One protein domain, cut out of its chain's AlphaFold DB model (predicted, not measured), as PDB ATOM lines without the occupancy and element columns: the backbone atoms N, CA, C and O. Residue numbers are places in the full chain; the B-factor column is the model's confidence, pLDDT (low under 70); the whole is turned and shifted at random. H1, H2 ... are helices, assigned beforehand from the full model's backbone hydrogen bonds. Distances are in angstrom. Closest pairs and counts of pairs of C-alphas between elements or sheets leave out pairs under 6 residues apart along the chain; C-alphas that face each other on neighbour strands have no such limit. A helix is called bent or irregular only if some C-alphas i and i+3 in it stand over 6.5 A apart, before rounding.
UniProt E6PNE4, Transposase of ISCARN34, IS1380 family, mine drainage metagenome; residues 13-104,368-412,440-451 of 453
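AT A GLANCE: This is residues 13 to 104, 368 to 412 and 440 to 451 of the 453 residues of the protein "Transposase of ISCARN34, IS1380 family" of mine drainage metagenome (UniProt E6PNE4). A long helix, H7, runs along one side of an elongated body, with H1 and H3 crossing it near the core and H4 and H5 beyond them. H6 makes a corner with the first end of H7 and H9 with its last end, while H8 packs on residues 380 to 387 and H2 on the start of H3. The 149 printed residues hold nine named helices, H1 to H9 in chain order, and no named strand: all helix. The whole is compact, with a radius of gyration of the C-alphas of 15.8 A and spans of 49 by 31 by 29 A.

IN THESE COORDINATES: H7, residues 368 to 390, is 32.1 A long, from C-alpha 368 at (140.147, 139.563, 127.573). The others are H1, 20 to 28; H2, 31 to 40; H3, 49 to 60, 16.7 A; H4, 67 to 73; H5, 77 to 83; H6, 91 to 104, 20.1 A; H8, 407 to 412; and H9, 440 to 451, 16.5 A, ending at C-alpha 451 (106.620, 150.704, 138.135). H6 is irregular: C-alphas 100 and 103 are 8.3 A apart.

HOW THE PARTS SIT: H7 and H3 are the hubs, touching five helices each. The closest C-alphas between them, Val 57 and Thr 379, are 5.8 A apart, at a steep tilt of 64 degrees. H1 touches H7 about perpendicular, at 73 degrees, closest at C-alphas His 26 and Val 382, 6.4 A. H5 touches H1 at C-alphas Gly 24 and Leu 83, 4.4 A. H4 touches H6 at C-alphas Asp 68 and Ser 91, 5.0 A. Every O i to N i+4 pair is within hydrogen-bond range in H1, H2, H3, H5, H7, H8 and H9, against 8 of 10 in H6 and 0 of 3 in H4, where 3 of 4 O i to N i+3 pairs are.

THE WHOLE: C-alphas Arg 44 and His 400, the two farthest apart, are 51.4 A apart. Gaps of 10.5 A, C-alphas 104 to 368, and 15.8 A, C-alphas 412 to 440, cross the cuts. The link from H7 to H8 is long. Residues 399, 401 and 451 have pLDDT under 70.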
ATOM      1  N   ASP A  13     126.017 148.901 158.734       88.81
ATOM      2  CA  ASP A  13     126.677 148.938 157.440       88.81
ATOM      3  C   ASP A  13     126.349 150.222 156.672       88.81
ATOM      4  O   ASP A  13     125.199 150.673 156.567       88.81
ATOM      5  N   LEU A  14     127.397 150.794 156.092       91.38
ATOM      6  CA  LEU A  14     127.330 151.885 155.135       91.38
ATOM      7  C   LEU A  14     127.908 151.394 153.815       91.38
ATOM      8  O   LEU A  14     128.959 150.759 153.798       91.38
ATOM      9  N   THR A  15     127.265 151.750 152.708       93.44
ATOM     10  CA  THR A  15     127.866 151.607 151.382       93.44
ATOM     11  C   THR A  15     128.240 152.981 150.840       93.44
ATOM     12  O   THR A  15     127.404 153.884 150.892       93.44
ATOM     13  N   PRO A  16     129.458 153.179 150.308       93.69
ATOM     14  CA  PRO A  16     129.834 154.410 149.616       93.69
ATOM     15  C   PRO A  16     129.340 154.449 148.160       93.69
ATOM     16  O   PRO A  16     129.601 155.423 147.457       93.69
ATOM     17  N   VAL A  17     128.679 153.385 147.687       96.00
ATOM     18  CA  VAL A  17     128.349 153.167 146.273       96.00
ATOM     19  C   VAL A  17     126.887 152.763 146.072       96.00
ATOM     20  O   VAL A  17     126.564 151.873 145.286       96.00
ATOM     21  N   ALA A  18     125.976 153.434 146.781       95.25
ATOM     22  CA  ALA A  18     124.541 153.149 146.768       95.25
ATOM     23  C   ALA A  18     123.931 153.098 145.354       95.25
ATOM     24  O   ALA A  18     122.999 152.332 145.104       95.25
ATOM     25  N   GLY A  19     124.476 153.859 144.397       95.38
ATOM     26  CA  GLY A  19     123.995 153.860 143.016       95.38
ATOM     27  C   GLY A  19     124.251 152.567 142.243       95.38
ATOM     28  O   GLY A  19     123.646 152.381 141.188       95.38
ATOM     29  N   LEU A  20     125.047 151.624 142.764       97.38
ATOM     30  CA  LEU A  20     125.118 150.272 142.197       97.38
ATOM     31  C   LEU A  20     123.762 149.563 142.209       97.38
ATOM     32  O   LEU A  20     123.513 148.724 141.347       97.38
ATOM     33  N   ALA A  21     122.850 149.937 143.111       95.75
ATOM     34  CA  ALA A  21     121.482 149.441 143.057       95.75
ATOM     35  C   ALA A  21     120.786 149.869 141.753       95.75
ATOM     36  O   ALA A  21     120.081 149.065 141.148       95.75
ATOM     37  N   LEU A  22     121.011 151.095 141.269       95.38
ATOM     38  CA  LEU A  22     120.464 151.577 139.994       95.38
ATOM     39  C   LEU A  22     121.085 150.825 138.805       95.38
ATOM     40  O   LEU A  22     120.358 150.385 137.913       95.38
ATOM     41  N   VAL A  23     122.404 150.594 138.833       97.69
ATOM     42  CA  VAL A  23     123.111 149.745 137.849       97.69
ATOM     43  C   VAL A  23     122.472 148.355 137.799       97.69
ATOM     44  O   VAL A  23     122.110 147.867 136.728       97.69
ATOM     45  N   GLY A  24     122.240 147.756 138.967       96.75
ATOM     46  CA  GLY A  24     121.538 146.492 139.136       96.75
ATOM     47  C   GLY A  24     120.171 146.433 138.466       96.75
ATOM     48  O   GLY A  24     119.873 145.471 137.761       96.75
ATOM     49  N   HIS A  25     119.353 147.479 138.618       94.38
ATOM     50  CA  HIS A  25     118.043 147.558 137.962       94.38
ATOM     51  C   HIS A  25     118.165 147.545 136.433       94.38
ATOM     52  O   HIS A  25     117.381 146.874 135.756       94.38
ATOM     53  N   HIS A  26     119.163 148.229 135.864       95.94
ATOM     54  CA  HIS A  26     119.436 148.142 134.429       95.94
ATOM     55  C   HIS A  26     119.892 146.746 134.004       95.94
ATOM     56  O   HIS A  26     119.366 146.219 133.023       95.94
ATOM     57  N   LEU A  27     120.785 146.106 134.763       97.00
ATOM     58  CA  LEU A  27     121.248 144.747 134.469       97.00
ATOM     59  C   LEU A  27     120.144 143.695 134.621       97.00
ATOM     60  O   LEU A  27     120.122 142.727 133.863       97.00
ATOM     61  N   LYS A  28     119.176 143.906 135.519       95.06
ATOM     62  CA  LYS A  28     118.015 143.020 135.693       95.06
ATOM     63  C   LYS A  28     117.166 142.902 134.425       95.06
ATOM     64  O   LYS A  28     116.638 141.837 134.110       95.06
ATOM     65  N   ARG A  29     117.100 143.962 133.606       93.38
ATOM     66  CA  ARG A  29     116.431 143.922 132.288       93.38
ATOM     67  C   ARG A  29     117.058 142.886 131.349       93.38
ATOM     68  O   ARG A  29     116.411 142.461 130.389       93.38
ATOM     69  N   LEU A  30     118.290 142.468 131.618       96.56
ATOM     70  CA  LEU A  30     119.053 141.505 130.835       96.56
ATOM     71  C   LEU A  30     119.022 140.093 131.440       96.56
ATOM     72  O   LEU A  30     119.642 139.197 130.875       96.56
ATOM     73  N   ASP A  31     118.281 139.853 132.531       95.88
ATOM     74  CA  ASP A  31     118.168 138.536 133.181       95.88
ATOM     75  C   ASP A  31     117.900 137.381 132.201       95.88
ATOM     76  O   ASP A  31     118.571 136.355 132.316       95.88
ATOM     77  N   PRO A  32     116.994 137.499 131.203       96.19
ATOM     78  CA  PRO A  32     116.798 136.426 130.229       96.19
ATOM     79  C   PRO A  32     118.056 136.119 129.409       96.19
ATOM     80  O   PRO A  32     118.319 134.960 129.103       96.19
ATOM     81  N   LEU A  33     118.856 137.135 129.064       96.44
ATOM     82  CA  LEU A  33     120.117 136.936 128.348       96.44
ATOM     83  C   LEU A  33     121.149 136.267 129.252       96.44
ATOM     84  O   LEU A  33     121.773 135.300 128.830       96.44
ATOM     85  N   PHE A  34     121.291 136.739 130.491       96.75
ATOM     86  CA  PHE A  34     122.219 136.157 131.460       96.75
ATOM     87  C   PHE A  34     121.887 134.693 131.777       96.75
ATOM     88  O   PHE A  34     122.784 133.861 131.808       96.75
ATOM     89  N   LYS A  35     120.601 134.345 131.909       96.06
ATOM     90  CA  LYS A  35     120.168 132.947 132.079       96.06
ATOM     91  C   LYS A  35     120.543 132.074 130.880       96.06
ATOM     92  O   LYS A  35     120.978 130.944 131.073       96.06
ATOM     93  N   ARG A  36     120.395 132.584 129.648       95.94
ATOM     94  CA  ARG A  36     120.838 131.865 128.437       95.94
ATOM     95  C   ARG A  36     122.355 131.698 128.403       95.94
ATOM     96  O   ARG A  36     122.814 130.614 128.073       95.94
ATOM     97  N   LEU A  37     123.109 132.733 128.777       94.94
ATOM     98  CA  LEU A  37     124.570 132.684 128.862       94.94
ATOM     99  C   LEU A  37     125.028 131.593 129.839       94.94
ATOM    100  O   LEU A  37     125.863 130.764 129.487       94.94
ATOM    101  N   ASP A  38     124.442 131.558 131.035       95.38
ATOM    102  CA  ASP A  38     124.783 130.567 132.059       95.38
ATOM    103  C   ASP A  38     124.390 129.143 131.641       95.38
ATOM    104  O   ASP A  38     125.106 128.191 131.942       95.38
ATOM    105  N   ALA A  39     123.271 128.991 130.925       94.56
ATOM    106  CA  ALA A  39     122.839 127.705 130.383       94.56
ATOM    107  C   ALA A  39     123.739 127.214 129.236       94.56
ATOM    108  O   ALA A  39     123.981 126.016 129.121       94.56
ATOM    109  N   GLN A  40     124.236 128.129 128.398       93.88
ATOM    110  CA  GLN A  40     125.140 127.815 127.290       93.88
ATOM    111  C   GLN A  40     126.547 127.462 127.785       93.88
ATOM    112  O   GLN A  40     127.183 126.564 127.237       93.88
ATOM    113  N   TRP A  41     127.014 128.130 128.843       90.75
ATOM    114  CA  TRP A  41     128.349 127.949 129.417       90.75
ATOM    115  C   TRP A  41     128.277 127.587 130.909       90.75
ATOM    116  O   TRP A  41     128.698 128.372 131.769       90.75
ATOM    117  N   PRO A  42     127.749 126.394 131.247       87.31
ATOM    118  CA  PRO A  42     127.538 125.998 132.630       87.31
ATOM    119  C   PRO A  42     128.866 125.827 133.373       87.31
ATOM    120  O   PRO A  42     129.828 125.246 132.869       87.31
ATOM    121  N   CYS A  43     128.905 126.289 134.620       82.75
ATOM    122  CA  CYS A  43     130.063 126.160 135.494       82.75
ATOM    123  C   CYS A  43     129.856 125.009 136.491       82.75
ATOM    124  O   CYS A  43     129.014 125.107 137.381       82.75
ATOM    125  N   ARG A  44     130.631 123.920 136.375       72.50
ATOM    126  CA  ARG A  44     130.625 122.823 137.363       72.50
ATOM    127  C   ARG A  44     131.528 123.191 138.544       72.50
ATOM    128  O   ARG A  44     132.711 122.877 138.537       72.50
ATOM    129  N   GLY A  45     130.957 123.883 139.529       73.88
ATOM    130  CA  GLY A  45     131.687 124.428 140.678       73.88
ATOM    131  C   GLY A  45     132.332 125.778 140.349       73.88
ATOM    132  O   GLY A  45     133.022 125.915 139.344       73.88
ATOM    133  N   GLY A  46     132.063 126.795 141.168       86.81
ATOM    134  CA  GLY A  46     132.467 128.182 140.918       86.81
ATOM    135  C   GLY A  46     131.301 129.091 140.529       86.81
ATOM    136  O   GLY A  46     130.135 128.713 140.638       86.81
ATOM    137  N   LEU A  47     131.625 130.315 140.111       94.12
ATOM    138  CA  LEU A  47     130.639 131.346 139.793       94.12
ATOM    139  C   LEU A  47     130.251 131.300 138.305       94.12
ATOM    140  O   LEU A  47     131.122 131.096 137.453       94.12
ATOM    141  N   PRO A  48     128.961 131.491 137.974       95.19
ATOM    142  CA  PRO A  48     128.497 131.461 136.593       95.19
ATOM    143  C   PRO A  48     128.991 132.689 135.800       95.19
ATOM    144  O   PRO A  48     129.260 133.736 136.404       95.19
ATOM    145  N   PRO A  49     129.085 132.602 134.458       95.50
ATOM    146  CA  PRO A  49     129.495 133.716 133.595       95.50
ATOM    147  C   PRO A  49     128.746 135.024 133.869       95.50
ATOM    148  O   PRO A  49     129.365 136.087 133.950       95.50
ATOM    149  N   SER A  50     127.431 134.954 134.099       96.50
ATOM    150  CA  SER A  50     126.615 136.127 134.424       96.50
ATOM    151  C   SER A  50     127.106 136.868 135.665       96.50
ATOM    152  O   SER A  50     127.119 138.099 135.684       96.50
ATOM    153  N   THR A  51     127.560 136.141 136.687       97.12
ATOM    154  CA  THR A  51     128.091 136.726 137.920       97.12
ATOM    155  C   THR A  51     129.409 137.441 137.665       97.12
ATOM    156  O   THR A  51     129.609 138.539 138.180       97.12
ATOM    157  N   LEU A  52     130.284 136.880 136.828       97.06
ATOM    158  CA  LEU A  52     131.558 137.509 136.469       97.06
ATOM    159  C   LEU A  52     131.336 138.810 135.689       97.06
ATOM    160  O   LEU A  52     131.876 139.851 136.060       97.06
ATOM    161  N   MET A  53     130.470 138.779 134.671       97.06
ATOM    162  CA  MET A  53     130.151 139.961 133.864       97.06
ATOM    163  C   MET A  53     129.490 141.064 134.686       97.06
ATOM    164  O   MET A  53     129.890 142.221 134.596       97.06
ATOM    165  N   ARG A  54     128.499 140.721 135.519       98.31
ATOM    166  CA  ARG A  54     127.824 141.692 136.394       98.31
ATOM    167  C   ARG A  54     128.777 142.293 137.418       98.31
ATOM    168  O   ARG A  54     128.711 143.495 137.651       98.31
ATOM    169  N   SER A  55     129.668 141.479 137.990       98.25
ATOM    170  CA  SER A  55     130.697 141.959 138.918       98.25
ATOM    171  C   SER A  55     131.598 142.983 138.237       98.25
ATOM    172  O   SER A  55     131.798 144.069 138.773       98.25
ATOM    173  N   TYR A  56     132.079 142.677 137.029       98.38
ATOM    174  CA  TYR A  56     132.980 143.569 136.308       98.38
ATOM    175  C   TYR A  56     132.286 144.849 135.817       98.38
ATOM    176  O   TYR A  56     132.830 145.936 135.990       98.38
ATOM    177  N   VAL A  57     131.040 144.769 135.330       98.50
ATOM    178  CA  VAL A  57     130.215 145.965 135.054       98.50
ATOM    179  C   VAL A  57     130.032 146.812 136.319       98.50
ATOM    180  O   VAL A  57     130.110 148.037 136.262       98.50
ATOM    181  N   GLY A  58     129.831 146.174 137.475       98.25
ATOM    182  CA  GLY A  58     129.757 146.848 138.768       98.25
ATOM    183  C   GLY A  58     131.035 147.601 139.145       98.25
ATOM    184  O   GLY A  58     130.947 148.677 139.734       98.25
ATOM    185  N   LEU A  59     132.213 147.075 138.793       98.31
ATOM    186  CA  LEU A  59     133.495 147.764 138.980       98.31
ATOM    187  C   LEU A  59     133.650 148.938 138.009       98.31
ATOM    188  O   LEU A  59     133.897 150.065 138.444       98.31
ATOM    189  N   LEU A  60     133.410 148.709 136.715       98.31
ATOM    190  CA  LEU A  60     133.508 149.743 135.683       98.31
ATOM    191  C   LEU A  60     132.554 150.916 135.947       98.31
ATOM    192  O   LEU A  60     132.912 152.069 135.717       98.31
ATOM    193  N   ALA A  61     131.361 150.649 136.492       98.12
ATOM    194  CA  ALA A  61     130.394 151.685 136.859       98.12
ATOM    195  C   ALA A  61     130.916 152.643 137.947       98.12
ATOM    196  O   ALA A  61     130.369 153.728 138.125       98.12
ATOM    197  N   GLN A  62     131.970 152.252 138.666       97.06
ATOM    198  CA  GLN A  62     132.643 153.042 139.698       97.06
ATOM    199  C   GLN A  62     133.989 153.613 139.234       97.06
ATOM    200  O   GLN A  62     134.760 154.060 140.083       97.06
ATOM    201  N   SER A  63     134.301 153.555 137.936       96.19
ATOM    202  CA  SER A  63     135.624 153.918 137.404       96.19
ATOM    203  C   SER A  63     136.754 153.005 137.900       96.19
ATOM    204  O   SER A  63     137.855 153.481 138.163       96.19
ATOM    205  N   LYS A  64     136.486 151.706 138.087       96.25
ATOM    206  CA  LYS A  64     137.496 150.715 138.488       96.25
ATOM    207  C   LYS A  64     137.640 149.665 137.390       96.25
ATOM    208  O   LYS A  64     136.748 148.834 137.223       96.25
ATOM    209  N   SER A  65     138.737 149.712 136.640       94.62
ATOM    210  CA  SER A  65     139.014 148.771 135.544       94.62
ATOM    211  C   SER A  65     139.893 147.587 135.964       94.62
ATOM    212  O   SER A  65     139.794 146.517 135.358       94.62
ATOM    213  N   ASP A  66     140.705 147.744 137.011       95.50
ATOM    214  CA  ASP A  66     141.567 146.689 137.550       95.50
ATOM    215  C   ASP A  66     140.746 145.541 138.165       95.50
ATOM    216  O   ASP A  66     139.788 145.766 138.912       95.50
ATOM    217  N   PHE A  67     141.133 144.295 137.883       96.75
ATOM    218  CA  PHE A  67     140.506 143.115 138.477       96.75
ATOM    219  C   PHE A  67     140.698 143.053 139.997       96.75
ATOM    220  O   PHE A  67     139.793 142.586 140.689       96.75
ATOM    221  N   ASP A  68     141.806 143.575 140.533       97.50
ATOM    222  CA  ASP A  68     142.098 143.587 141.974       97.50
ATOM    223  C   ASP A  68     141.109 144.446 142.771       97.50
ATOM    224  O   ASP A  68     140.870 144.200 143.956       97.50
ATOM    225  N   ALA A  69     140.432 145.389 142.111       97.00
ATOM    226  CA  ALA A  69     139.395 146.206 142.727       97.00
ATOM    227  C   ALA A  69     138.220 145.386 143.294       97.00
ATOM    228  O   ALA A  69     137.519 145.869 144.188       97.00
ATOM    229  N   ILE A  70     138.001 144.159 142.802       97.94
ATOM    230  CA  ILE A  70     136.949 143.275 143.315       97.94
ATOM    231  C   ILE A  70     137.212 142.819 144.752       97.94
ATOM    232  O   ILE A  70     136.263 142.525 145.478       97.94
ATOM    233  N   GLU A  71     138.477 142.787 145.191       97.75
ATOM    234  CA  GLU A  71     138.824 142.285 146.526       97.75
ATOM    235  C   GLU A  71     138.242 143.170 147.636       97.75
ATOM    236  O   GLU A  71     137.849 142.672 148.691       97.75
ATOM    237  N   GLY A  72     138.068 144.468 147.368       95.00
ATOM    238  CA  GLY A  72     137.403 145.393 148.288       95.00
ATOM    239  C   GLY A  72     135.917 145.096 148.522       95.00
ATOM    240  O   GLY A  72     135.348 145.609 149.480       95.00
ATOM    241  N   PHE A  73     135.291 144.267 147.680       96.31
ATOM    242  CA  PHE A  73     133.880 143.880 147.781       96.31
ATOM    243  C   PHE A  73     133.686 142.446 148.288       96.31
ATOM    244  O   PHE A  73     132.568 141.926 148.297       96.31
ATOM    245  N   ARG A  74     134.753 141.764 148.723       94.25
ATOM    246  CA  ARG A  74     134.633 140.412 149.279       94.25
ATOM    247  C   ARG A  74     133.826 140.447 150.568       94.25
ATOM    248  O   ARG A  74     134.182 141.125 151.523       94.25
ATOM    249  N   GLY A  75     132.731 139.692 150.584       89.62
ATOM    250  CA  GLY A  75     131.793 139.693 151.707       89.62
ATOM    251  C   GLY A  75     130.904 140.938 151.780       89.62
ATOM    252  O   GLY A  75     130.082 141.018 152.690       89.62
ATOM    253  N   ASP A  76     131.007 141.878 150.831       93.25
ATOM    254  CA  ASP A  76     130.087 143.011 150.738       93.25
ATOM    255  C   ASP A  76     128.724 142.519 150.233       93.25
ATOM    256  O   ASP A  76     128.488 142.291 149.040       93.25
ATOM    257  N   ARG A  77     127.807 142.355 151.187       92.00
ATOM    258  CA  ARG A  77     126.437 141.920 150.931       92.00
ATOM    259  C   ARG A  77     125.678 142.897 150.034       92.00
ATOM    260  O   ARG A  77     124.885 142.453 149.204       92.00
ATOM    261  N   PHE A  78     125.894 144.204 150.187       95.00
ATOM    262  CA  PHE A  78     125.215 145.193 149.358       95.00
ATOM    263  C   PHE A  78     125.670 145.079 147.905       95.00
ATOM    264  O   PHE A  78     124.820 145.016 147.022       95.00
ATOM    265  N   PHE A  79     126.978 144.998 147.651       96.38
ATOM    266  CA  PHE A  79     127.509 144.820 146.297       96.38
ATOM    267  C   PHE A  79     126.936 143.560 145.632       96.38
ATOM    268  O   PHE A  79     126.483 143.605 144.485       96.38
ATOM    269  N   GLN A  80     126.894 142.454 146.383       95.88
ATOM    270  CA  GLN A  80     126.323 141.191 145.926       95.88
ATOM    271  C   GLN A  80     124.838 141.322 145.550       95.88
ATOM    272  O   GLN A  80     124.451 140.956 144.438       95.88
ATOM    273  N   GLU A  81     124.002 141.847 146.449       94.88
ATOM    274  CA  GLU A  81     122.557 141.958 146.218       94.88
ATOM    275  C   GLU A  81     122.210 143.015 145.161       94.88
ATOM    276  O   GLU A  81     121.366 142.763 144.301       94.88
ATOM    277  N   ALA A  82     122.890 144.166 145.170       95.38
ATOM    278  CA  ALA A  82     122.648 145.259 144.232       95.38
ATOM    279  C   ALA A  82     122.823 144.806 142.780       95.38
ATOM    280  O   ALA A  82     122.020 145.168 141.929       95.38
ATOM    281  N   LEU A  83     123.834 143.984 142.494       97.31
ATOM    282  CA  LEU A  83     124.126 143.505 141.141       97.31
ATOM    283  C   LEU A  83     123.466 142.151 140.816       97.31
ATOM    284  O   LEU A  83     123.534 141.692 139.670       97.31
ATOM    285  N   GLY A  84     122.791 141.529 141.790       95.44
ATOM    286  CA  GLY A  84     122.134 140.228 141.640       95.44
ATOM    287  C   GLY A  84     123.128 139.077 141.476       95.44
ATOM    288  O   GLY A  84     122.938 138.217 140.616       95.44
ATOM    289  N   LEU A  85     124.216 139.092 142.246       96.44
ATOM    290  CA  LEU A  85     125.287 138.100 142.183       96.44
ATOM    291  C   LEU A  85     124.988 136.917 143.115       96.44
ATOM    292  O   LEU A  85     124.533 137.099 144.245       96.44
ATOM    293  N   VAL A  86     125.326 135.697 142.687       94.69
ATOM    294  CA  VAL A  86     125.275 134.520 143.583       94.69
ATOM    295  C   VAL A  86     126.460 134.471 144.556       94.69
ATOM    296  O   VAL A  86     126.407 133.776 145.565       94.69
ATOM    297  N   GLY A  87     127.517 135.232 144.271       95.44
ATOM    298  CA  GLY A  87     128.685 135.435 145.122       95.44
ATOM    299  C   GLY A  87     129.664 136.407 144.463       95.44
ATOM    300  O   GLY A  87     129.650 136.567 143.243       95.44
ATOM    301  N   VAL A  88     130.506 137.066 145.258       97.44
ATOM    302  CA  VAL A  88     131.513 138.009 144.744       97.44
ATOM    303  C   VAL A  88     132.794 137.243 144.374       97.44
ATOM    304  O   VAL A  88     133.351 136.567 145.247       97.44
ATOM    305  N   PRO A  89     133.264 137.296 143.109       96.62
ATOM    306  CA  PRO A  89     134.480 136.597 142.700       96.62
ATOM    307  C   PRO A  89     135.721 137.174 143.384       96.62
ATOM    308  O   PRO A  89     135.770 138.353 143.721       96.62
ATOM    309  N   SER A  90     136.748 136.337 143.547       97.06
ATOM    310  CA  SER A  90     138.107 136.828 143.812       97.06
ATOM    311  C   SER A  90     138.716 137.421 142.539       97.06
ATOM    312  O   SER A  90     138.305 137.046 141.435       97.06
ATOM    313  N   SER A  91     139.719 138.287 142.671       97.50
ATOM    314  CA  SER A  91     140.480 138.830 141.542       97.50
ATOM    315  C   SER A  91     141.078 137.715 140.671       97.50
ATOM    316  O   SER A  91     140.804 137.700 139.465       97.50
ATOM    317  N   PRO A  92     141.764 136.690 141.233       96.62
ATOM    318  CA  PRO A  92     142.245 135.562 140.441       96.62
ATOM    319  C   PRO A  92     141.130 134.832 139.692       96.62
ATOM    320  O   PRO A  92     141.303 134.512 138.518       96.62
ATOM    321  N   THR A  93     139.980 134.597 140.336       95.56
ATOM    322  CA  THR A  93     138.830 133.950 139.688       95.56
ATOM    323  C   THR A  93     138.316 134.785 138.523       95.56
ATOM    324  O   THR A  93     138.092 134.239 137.448       95.56
ATOM    325  N   LEU A  94     138.131 136.091 138.725       95.62
ATOM    326  CA  LEU A  94     137.626 136.994 137.700       95.62
ATOM    327  C   LEU A  94     138.580 137.027 136.499       95.62
ATOM    328  O   LEU A  94     138.167 136.710 135.387       95.62
ATOM    329  N   ARG A  95     139.869 137.291 136.740       95.88
ATOM    330  CA  ARG A  95     140.893 137.351 135.692       95.88
ATOM    331  C   ARG A  95     141.014 136.037 134.923       95.88
ATOM    332  O   ARG A  95     140.872 136.030 133.707       95.88
ATOM    333  N   GLN A  96     141.236 134.918 135.615       94.94
ATOM    334  CA  GLN A  96     141.479 133.624 134.962       94.94
ATOM    335  C   GLN A  96     140.276 133.151 134.146       94.94
ATOM    336  O   GLN A  96     140.441 132.527 133.101       94.94
ATOM    337  N   ARG A  97     139.055 133.431 134.617       94.19
ATOM    338  CA  ARG A  97     137.838 133.043 133.899       94.19
ATOM    339  C   ARG A  97     137.612 133.882 132.656       94.19
ATOM    340  O   ARG A  97     137.223 133.314 131.641       94.19
ATOM    341  N   LEU A  98     137.861 135.187 132.730       94.75
ATOM    342  CA  LEU A  98     137.803 136.048 131.555       94.75
ATOM    343  C   LEU A  98     138.899 135.647 130.554       94.75
ATOM    344  O   LEU A  98     138.572 135.390 129.403       94.75
ATOM    345  N   ASP A  99     140.140 135.435 131.001       94.69
ATOM    346  CA  ASP A  99     141.242 134.955 130.147       94.69
ATOM    347  C   ASP A  99     140.945 133.628 129.443       94.69
ATOM    348  O   ASP A  99     141.344 133.432 128.299       94.69
ATOM    349  N   ALA A 100     140.234 132.713 130.101       92.50
ATOM    350  CA  ALA A 100     139.911 131.415 129.523       92.50
ATOM    351  C   ALA A 100     138.690 131.429 128.588       92.50
ATOM    352  O   ALA A 100     138.544 130.510 127.784       92.50
ATOM    353  N   GLN A 101     137.770 132.389 128.735       91.50
ATOM    354  CA  GLN A 101     136.433 132.307 128.126       91.50
ATOM    355  C   GLN A 101     136.004 133.563 127.360       91.50
ATOM    356  O   GLN A 101     134.924 133.540 126.775       91.50
ATOM    357  N   ALA A 102     136.810 134.630 127.323       92.25
ATOM    358  CA  ALA A 102     136.409 135.919 126.761       92.25
ATOM    359  C   ALA A 102     135.823 135.819 125.345       92.25
ATOM    360  O   ALA A 102     134.706 136.285 125.116       92.25
ATOM    361  N   ALA A 103     136.514 135.119 124.442       90.31
ATOM    362  CA  ALA A 103     136.080 134.951 123.056       90.31
ATOM    363  C   ALA A 103     134.711 134.263 122.910       90.31
ATOM    364  O   ALA A 103     133.971 134.526 121.967       90.31
ATOM    365  N   LEU A 104     134.323 133.418 123.873       90.62
ATOM    366  CA  LEU A 104     133.032 132.721 123.867       90.62
ATOM    367  C   LEU A 104     131.850 133.651 124.176       90.62
ATOM    368  O   LEU A 104     130.691 133.243 124.066       90.62
ATOM    369  N   THR A 368     140.629 139.064 126.278       97.06
ATOM    370  CA  THR A 368     140.147 139.563 127.573       97.06
ATOM    371  C   THR A 368     139.978 141.071 127.552       97.06
ATOM    372  O   THR A 368     138.969 141.583 128.031       97.06
ATOM    373  N   ASN A 369     140.962 141.787 127.012       97.06
ATOM    374  CA  ASN A 369     140.905 143.237 126.894       97.06
ATOM    375  C   ASN A 369     139.804 143.686 125.919       97.06
ATOM    376  O   ASN A 369     139.157 144.700 126.170       97.06
ATOM    377  N   ASP A 370     139.534 142.918 124.863       96.31
ATOM    378  CA  ASP A 370     138.409 143.168 123.963       96.31
ATOM    379  C   ASP A 370     137.065 142.979 124.681       96.31
ATOM    380  O   ASP A 370     136.212 143.869 124.658       96.31
ATOM    381  N   LEU A 371     136.907 141.903 125.461       97.12
ATOM    382  CA  LEU A 371     135.730 141.734 126.317       97.12
ATOM    383  C   LEU A 371     135.579 142.883 127.329       97.12
ATOM    384  O   LEU A 371     134.460 143.334 127.581       97.12
ATOM    385  N   VAL A 372     136.679 143.374 127.911       97.81
ATOM    386  CA  VAL A 372     136.671 144.543 128.808       97.81
ATOM    387  C   VAL A 372     136.121 145.775 128.085       97.81
ATOM    388  O   VAL A 372     135.242 146.443 128.633       97.81
ATOM    389  N   CYS A 373     136.561 146.050 126.853       97.56
ATOM    390  CA  CYS A 373     136.025 147.135 126.024       97.56
ATOM    391  C   CYS A 373     134.521 146.956 125.748       97.56
ATOM    392  O   CYS A 373     133.729 147.878 125.956       97.56
ATOM    393  N   GLN A 374     134.081 145.752 125.391       96.69
ATOM    394  CA  GLN A 374     132.663 145.480 125.145       96.69
ATOM    395  C   GLN A 374     131.796 145.642 126.413       96.69
ATOM    396  O   GLN A 374     130.709 146.229 126.372       96.69
ATOM    397  N   LEU A 375     132.278 145.185 127.576       98.12
ATOM    398  CA  LEU A 375     131.614 145.405 128.868       98.12
ATOM    399  C   LEU A 375     131.636 146.884 129.276       98.12
ATOM    400  O   LEU A 375     130.690 147.363 129.911       98.12
ATOM    401  N   ALA A 376     132.661 147.635 128.875       98.12
ATOM    402  CA  ALA A 376     132.704 149.077 129.053       98.12
ATOM    403  C   ALA A 376     131.640 149.788 128.216       98.12
ATOM    404  O   ALA A 376     130.968 150.670 128.748       98.12
ATOM    405  N   ALA A 377     131.400 149.381 126.966       97.81
ATOM    406  CA  ALA A 377     130.299 149.919 126.161       97.81
ATOM    407  C   ALA A 377     128.934 149.683 126.830       97.81
ATOM    408  O   ALA A 377     128.132 150.613 126.968       97.81
ATOM    409  N   LEU A 378     128.693 148.467 127.338       98.38
ATOM    410  CA  LEU A 378     127.491 148.158 128.116       98.38
ATOM    411  C   LEU A 378     127.376 149.049 129.364       98.38
ATOM    412  O   LEU A 378     126.316 149.621 129.624       98.38
ATOM    413  N   THR A 379     128.468 149.202 130.114       98.56
ATOM    414  CA  THR A 379     128.511 150.017 131.338       98.56
ATOM    415  C   THR A 379     128.268 151.497 131.043       98.56
ATOM    416  O   THR A 379     127.462 152.131 131.725       98.56
ATOM    417  N   MET A 380     128.890 152.045 129.994       97.69
ATOM    418  CA  MET A 380     128.649 153.410 129.527       97.69
ATOM    419  C   MET A 380     127.165 153.619 129.234       97.69
ATOM    420  O   MET A 380     126.595 154.615 129.674       97.69
ATOM    421  N   ASN A 381     126.512 152.681 128.547       98.25
ATOM    422  CA  ASN A 381     125.083 152.788 128.256       98.25
ATOM    423  C   ASN A 381     124.223 152.770 129.523       98.25
ATOM    424  O   ASN A 381     123.295 153.571 129.626       98.25
ATOM    425  N   VAL A 382     124.546 151.925 130.509       98.19
ATOM    426  CA  VAL A 382     123.872 151.941 131.819       98.19
ATOM    427  C   VAL A 382     124.032 153.304 132.496       98.19
ATOM    428  O   VAL A 382     123.039 153.911 132.896       98.19
ATOM    429  N   LEU A 383     125.254 153.833 132.566       97.69
ATOM    430  CA  LEU A 383     125.519 155.140 133.173       97.69
ATOM    431  C   LEU A 383     124.830 156.283 132.407       97.69
ATOM    432  O   LEU A 383     124.290 157.203 133.020       97.69
ATOM    433  N   ARG A 384     124.782 156.233 131.072       95.75
ATOM    434  CA  ARG A 384     124.055 157.225 130.266       95.75
ATOM    435  C   ARG A 384     122.557 157.194 130.532       95.75
ATOM    436  O   ARG A 384     121.966 158.259 130.688       95.75
ATOM    437  N   LEU A 385     121.961 156.004 130.633       96.12
ATOM    438  CA  LEU A 385     120.553 155.853 131.004       96.12
ATOM    439  C   LEU A 385     120.283 156.449 132.389       96.12
ATOM    440  O   LEU A 385     119.372 157.261 132.534       96.12
ATOM    441  N   MET A 386     121.127 156.133 133.375       94.56
ATOM    442  CA  MET A 386     121.036 156.712 134.720       94.56
ATOM    443  C   MET A 386     121.150 158.241 134.693       94.56
ATOM    444  O   MET A 386     120.375 158.937 135.345       94.56
ATOM    445  N   GLY A 387     122.086 158.788 133.914       93.31
ATOM    446  CA  GLY A 387     122.257 160.230 133.756       93.31
ATOM    447  C   GLY A 387     121.043 160.907 133.116       93.31
ATOM    448  O   GLY A 387     120.610 161.955 133.592       93.31
ATOM    449  N   GLN A 388     120.474 160.301 132.072       91.62
ATOM    450  CA  GLN A 388     119.292 160.820 131.386       91.62
ATOM    451  C   GLN A 388     118.052 160.801 132.289       91.62
ATOM    452  O   GLN A 388     117.325 161.789 132.345       91.62
ATOM    453  N   GLN A 389     117.843 159.712 133.030       90.12
ATOM    454  CA  GLN A 389     116.678 159.535 133.899       90.12
ATOM    455  C   GLN A 389     116.801 160.324 135.215       90.12
ATOM    456  O   GLN A 389     115.808 160.835 135.727       90.12
ATOM    457  N   GLY A 390     118.016 160.450 135.763       87.06
ATOM    458  CA  GLY A 390     118.248 160.966 137.116       87.06
ATOM    459  C   GLY A 390     118.811 162.382 137.219       87.06
ATOM    460  O   GLY A 390     118.635 163.028 138.250       87.06
ATOM    461  N   LEU A 391     119.509 162.886 136.191       87.56
ATOM    462  CA  LEU A 391     120.295 164.132 136.288       87.56
ATOM    463  C   LEU A 391     119.863 165.251 135.327       87.56
ATOM    464  O   LEU A 391     120.535 166.291 135.258       87.56
ATOM    465  N   LEU A 392     118.771 165.047 134.587       84.31
ATOM    466  CA  LEU A 392     118.178 166.049 133.690       84.31
ATOM    467  C   LEU A 392     116.839 166.606 134.205       84.31
ATOM    468  O   LEU A 392     116.385 167.639 133.721       84.31
ATOM    469  N   GLY A 393     116.216 165.943 135.184       79.25
ATOM    470  CA  GLY A 393     114.927 166.340 135.749       79.25
ATOM    471  C   GLY A 393     115.006 167.463 136.800       79.25
ATOM    472  O   GLY A 393     116.093 167.840 137.242       79.25
ATOM    473  N   PRO A 394     113.851 167.968 137.274       75.06
ATOM    474  CA  PRO A 394     113.773 169.060 138.255       75.06
ATOM    475  C   PRO A 394     114.366 168.703 139.627       75.06
ATOM    476  O   PRO A 394     114.701 169.586 140.415       75.06
ATOM    477  N   HIS A 395     114.493 167.409 139.924       77.69
ATOM    478  CA  HIS A 395     115.072 166.888 141.161       77.69
ATOM    479  C   HIS A 395     116.545 166.483 141.015       77.69
ATOM    480  O   HIS A 395     117.110 165.900 141.938       77.69
ATOM    481  N   ALA A 396     117.186 166.825 139.891       76.69
ATOM    482  CA  ALA A 396     118.604 166.580 139.696       76.69
ATOM    483  C   ALA A 396     119.454 167.355 140.728       76.69
ATOM    484  O   ALA A 396     119.242 168.558 140.929       76.69
ATOM    485  N   PRO A 397     120.473 166.720 141.340       70.25
ATOM    486  CA  PRO A 397     121.401 167.407 142.241       70.25
ATOM    487  C   PRO A 397     122.214 168.495 141.515       70.25
ATOM    488  O   PRO A 397     122.614 169.491 142.123       70.25
ATOM    489  N   VAL A 398     122.410 168.339 140.199       71.00
ATOM    490  CA  VAL A 398     123.105 169.287 139.321       71.00
ATOM    491  C   VAL A 398     122.091 170.190 138.618       71.00
ATOM    492  O   VAL A 398     121.271 169.718 137.835       71.00
ATOM    493  N   ARG A 399     122.180 171.506 138.853       61.84
ATOM    494  CA  ARG A 399     121.147 172.480 138.439       61.84
ATOM    495  C   ARG A 399     121.365 173.160 137.084       61.84
ATOM    496  O   ARG A 399     120.475 173.858 136.615       61.84
ATOM    497  N   HIS A 400     122.519 172.988 136.437       71.25
ATOM    498  CA  HIS A 400     122.765 173.619 135.133       71.25
ATOM    499  C   HIS A 400     122.063 172.860 134.010       71.25
ATOM    500  O   HIS A 400     122.216 171.640 133.925       71.25
ATOM    501  N   ALA A 401     121.352 173.570 133.132       68.25
ATOM    502  CA  ALA A 401     120.735 172.980 131.949       68.25
ATOM    503  C   ALA A 401     121.797 172.289 131.082       68.25
ATOM    504  O   ALA A 401     122.836 172.867 130.766       68.25
ATOM    505  N   ALA A 402     121.547 171.038 130.715       73.00
ATOM    506  CA  ALA A 402     122.401 170.274 129.820       73.00
ATOM    507  C   ALA A 402     121.542 169.290 129.031       73.00
ATOM    508  O   ALA A 402     120.552 168.785 129.550       73.00
ATOM    509  N   ARG A 403     121.942 168.993 127.792       71.44
ATOM    510  CA  ARG A 403     121.306 167.936 126.984       71.44
ATOM    511  C   ARG A 403     121.778 166.537 127.400       71.44
ATOM    512  O   ARG A 403     121.034 165.574 127.316       71.44
ATOM    513  N   ARG A 404     123.013 166.447 127.904       84.12
ATOM    514  CA  ARG A 404     123.685 165.220 128.357       84.12
ATOM    515  C   ARG A 404     124.552 165.532 129.576       84.12
ATOM    516  O   ARG A 404     125.121 166.620 129.663       84.12
ATOM    517  N   ARG A 405     124.708 164.571 130.491       87.00
ATOM    518  CA  ARG A 405     125.738 164.613 131.543       87.00
ATOM    519  C   ARG A 405     126.935 163.747 131.158       87.00
ATOM    520  O   ARG A 405     126.763 162.672 130.592       87.00
ATOM    521  N   ARG A 406     128.138 164.226 131.476       90.81
ATOM    522  CA  ARG A 406     129.380 163.455 131.346       90.81
ATOM    523  C   ARG A 406     129.371 162.285 132.336       90.81
ATOM    524  O   ARG A 406     128.834 162.439 133.437       90.81
ATOM    525  N   LEU A 407     129.977 161.150 131.979       93.75
ATOM    526  CA  LEU A 407     129.993 159.959 132.839       93.75
ATOM    527  C   LEU A 407     130.581 160.241 134.220       93.75
ATOM    528  O   LEU A 407     129.970 159.847 135.207       93.75
ATOM    529  N   LYS A 408     131.668 161.017 134.320       94.06
ATOM    530  CA  LYS A 408     132.217 161.452 135.616       94.06
ATOM    531  C   LYS A 408     131.159 162.044 136.549       94.06
ATOM    532  O   LYS A 408     131.133 161.714 137.730       94.06
ATOM    533  N   THR A 409     130.267 162.889 136.028       92.81
ATOM    534  CA  THR A 409     129.180 163.476 136.820       92.81
ATOM    535  C   THR A 409     128.166 162.418 137.236       92.81
ATOM    536  O   THR A 409     127.730 162.432 138.375       92.81
ATOM    537  N   VAL A 410     127.802 161.479 136.358       94.38
ATOM    538  CA  VAL A 410     126.904 160.368 136.724       94.38
ATOM    539  C   VAL A 410     127.516 159.517 137.835       94.38
ATOM    540  O   VAL A 410     126.850 159.210 138.820       94.38
ATOM    541  N   ILE A 411     128.794 159.172 137.704       95.44
ATOM    542  CA  ILE A 411     129.504 158.341 138.672       95.44
ATOM    543  C   ILE A 411     129.583 159.061 140.021       95.44
ATOM    544  O   ILE A 411     129.210 158.489 141.037       95.44
ATOM    545  N   GLN A 412     129.969 160.337 140.050       93.38
ATOM    546  CA  GLN A 412     130.064 161.113 141.292       93.38
ATOM    547  C   GLN A 412     128.700 161.421 141.919       93.38
ATOM    548  O   GLN A 412     128.560 161.399 143.140       93.38
ATOM    549  N   ARG A 440     116.250 162.629 146.532       85.12
ATOM    550  CA  ARG A 440     114.985 162.711 145.791       85.12
ATOM    551  C   ARG A 440     115.084 162.075 144.402       85.12
ATOM    552  O   ARG A 440     114.227 161.273 144.056       85.12
ATOM    553  N   ALA A 441     116.166 162.344 143.666       85.50
ATOM    554  CA  ALA A 441     116.422 161.703 142.375       85.50
ATOM    555  C   ALA A 441     116.535 160.172 142.504       85.50
ATOM    556  O   ALA A 441     116.007 159.443 141.672       85.50
ATOM    557  N   PHE A 442     117.169 159.673 143.570       86.44
ATOM    558  CA  PHE A 442     117.232 158.242 143.872       86.44
ATOM    559  C   PHE A 442     115.850 157.631 144.112       86.44
ATOM    560  O   PHE A 442     115.540 156.587 143.539       86.44
ATOM    561  N   CYS A 443     115.018 158.275 144.934       86.50
ATOM    562  CA  CYS A 443     113.650 157.824 145.177       86.50
ATOM    563  C   CYS A 443     112.840 157.770 143.877       86.50
ATOM    564  O   CYS A 443     112.192 156.758 143.617       86.50
ATOM    565  N   ASP A 444     112.929 158.811 143.046       86.19
ATOM    566  CA  ASP A 444     112.216 158.884 141.770       86.19
ATOM    567  C   ASP A 444     112.660 157.764 140.817       86.19
ATOM    568  O   ASP A 444     111.821 157.064 140.251       86.19
ATOM    569  N   LEU A 445     113.971 157.537 140.683       86.00
ATOM    570  CA  LEU A 445     114.521 156.470 139.843       86.00
ATOM    571  C   LEU A 445     114.099 155.076 140.322       86.00
ATOM    572  O   LEU A 445     113.668 154.247 139.522       86.00
ATOM    573  N   HIS A 446     114.189 154.805 141.626       85.06
ATOM    574  CA  HIS A 446     113.758 153.521 142.180       85.06
ATOM    575  C   HIS A 446     112.248 153.304 142.020       85.06
ATOM    576  O   HIS A 446     111.831 152.191 141.698       85.06
ATOM    577  N   ALA A 447     111.433 154.350 142.180       84.00
ATOM    578  CA  ALA A 447     109.992 154.284 141.945       84.00
ATOM    579  C   ALA A 447     109.664 154.020 140.467       84.00
ATOM    580  O   ALA A 447     108.834 153.160 140.171       84.00
ATOM    581  N   GLN A 448     110.356 154.687 139.536       82.62
ATOM    582  CA  GLN A 448     110.232 154.424 138.099       82.62
ATOM    583  C   GLN A 448     110.569 152.967 137.771       82.62
ATOM    584  O   GLN A 448     109.840 152.314 137.026       82.62
ATOM    585  N   PHE A 449     111.638 152.424 138.360       80.81
ATOM    586  CA  PHE A 449     112.004 151.030 138.139       80.81
ATOM    587  C   PHE A 449     110.995 150.047 138.719       80.81
ATOM    588  O   PHE A 449     110.671 149.077 138.034       80.81
ATOM    589  N   ALA A 450     110.458 150.316 139.909       74.19
ATOM    590  CA  ALA A 450     109.409 149.503 140.516       74.19
ATOM    591  C   ALA A 450     108.100 149.514 139.709       74.19
ATOM    592  O   ALA A 450     107.396 148.513 139.702       74.19
ATOM    593  N   ALA A 451     107.785 150.613 139.016       67.50
ATOM    594  CA  ALA A 451     106.620 150.704 138.135       67.50
ATOM    595  C   ALA A 451     106.830 150.035 136.762       67.50
ATOM    596  O   ALA A 451     105.861 149.712 136.081       67.50
TER     597      ALA A 451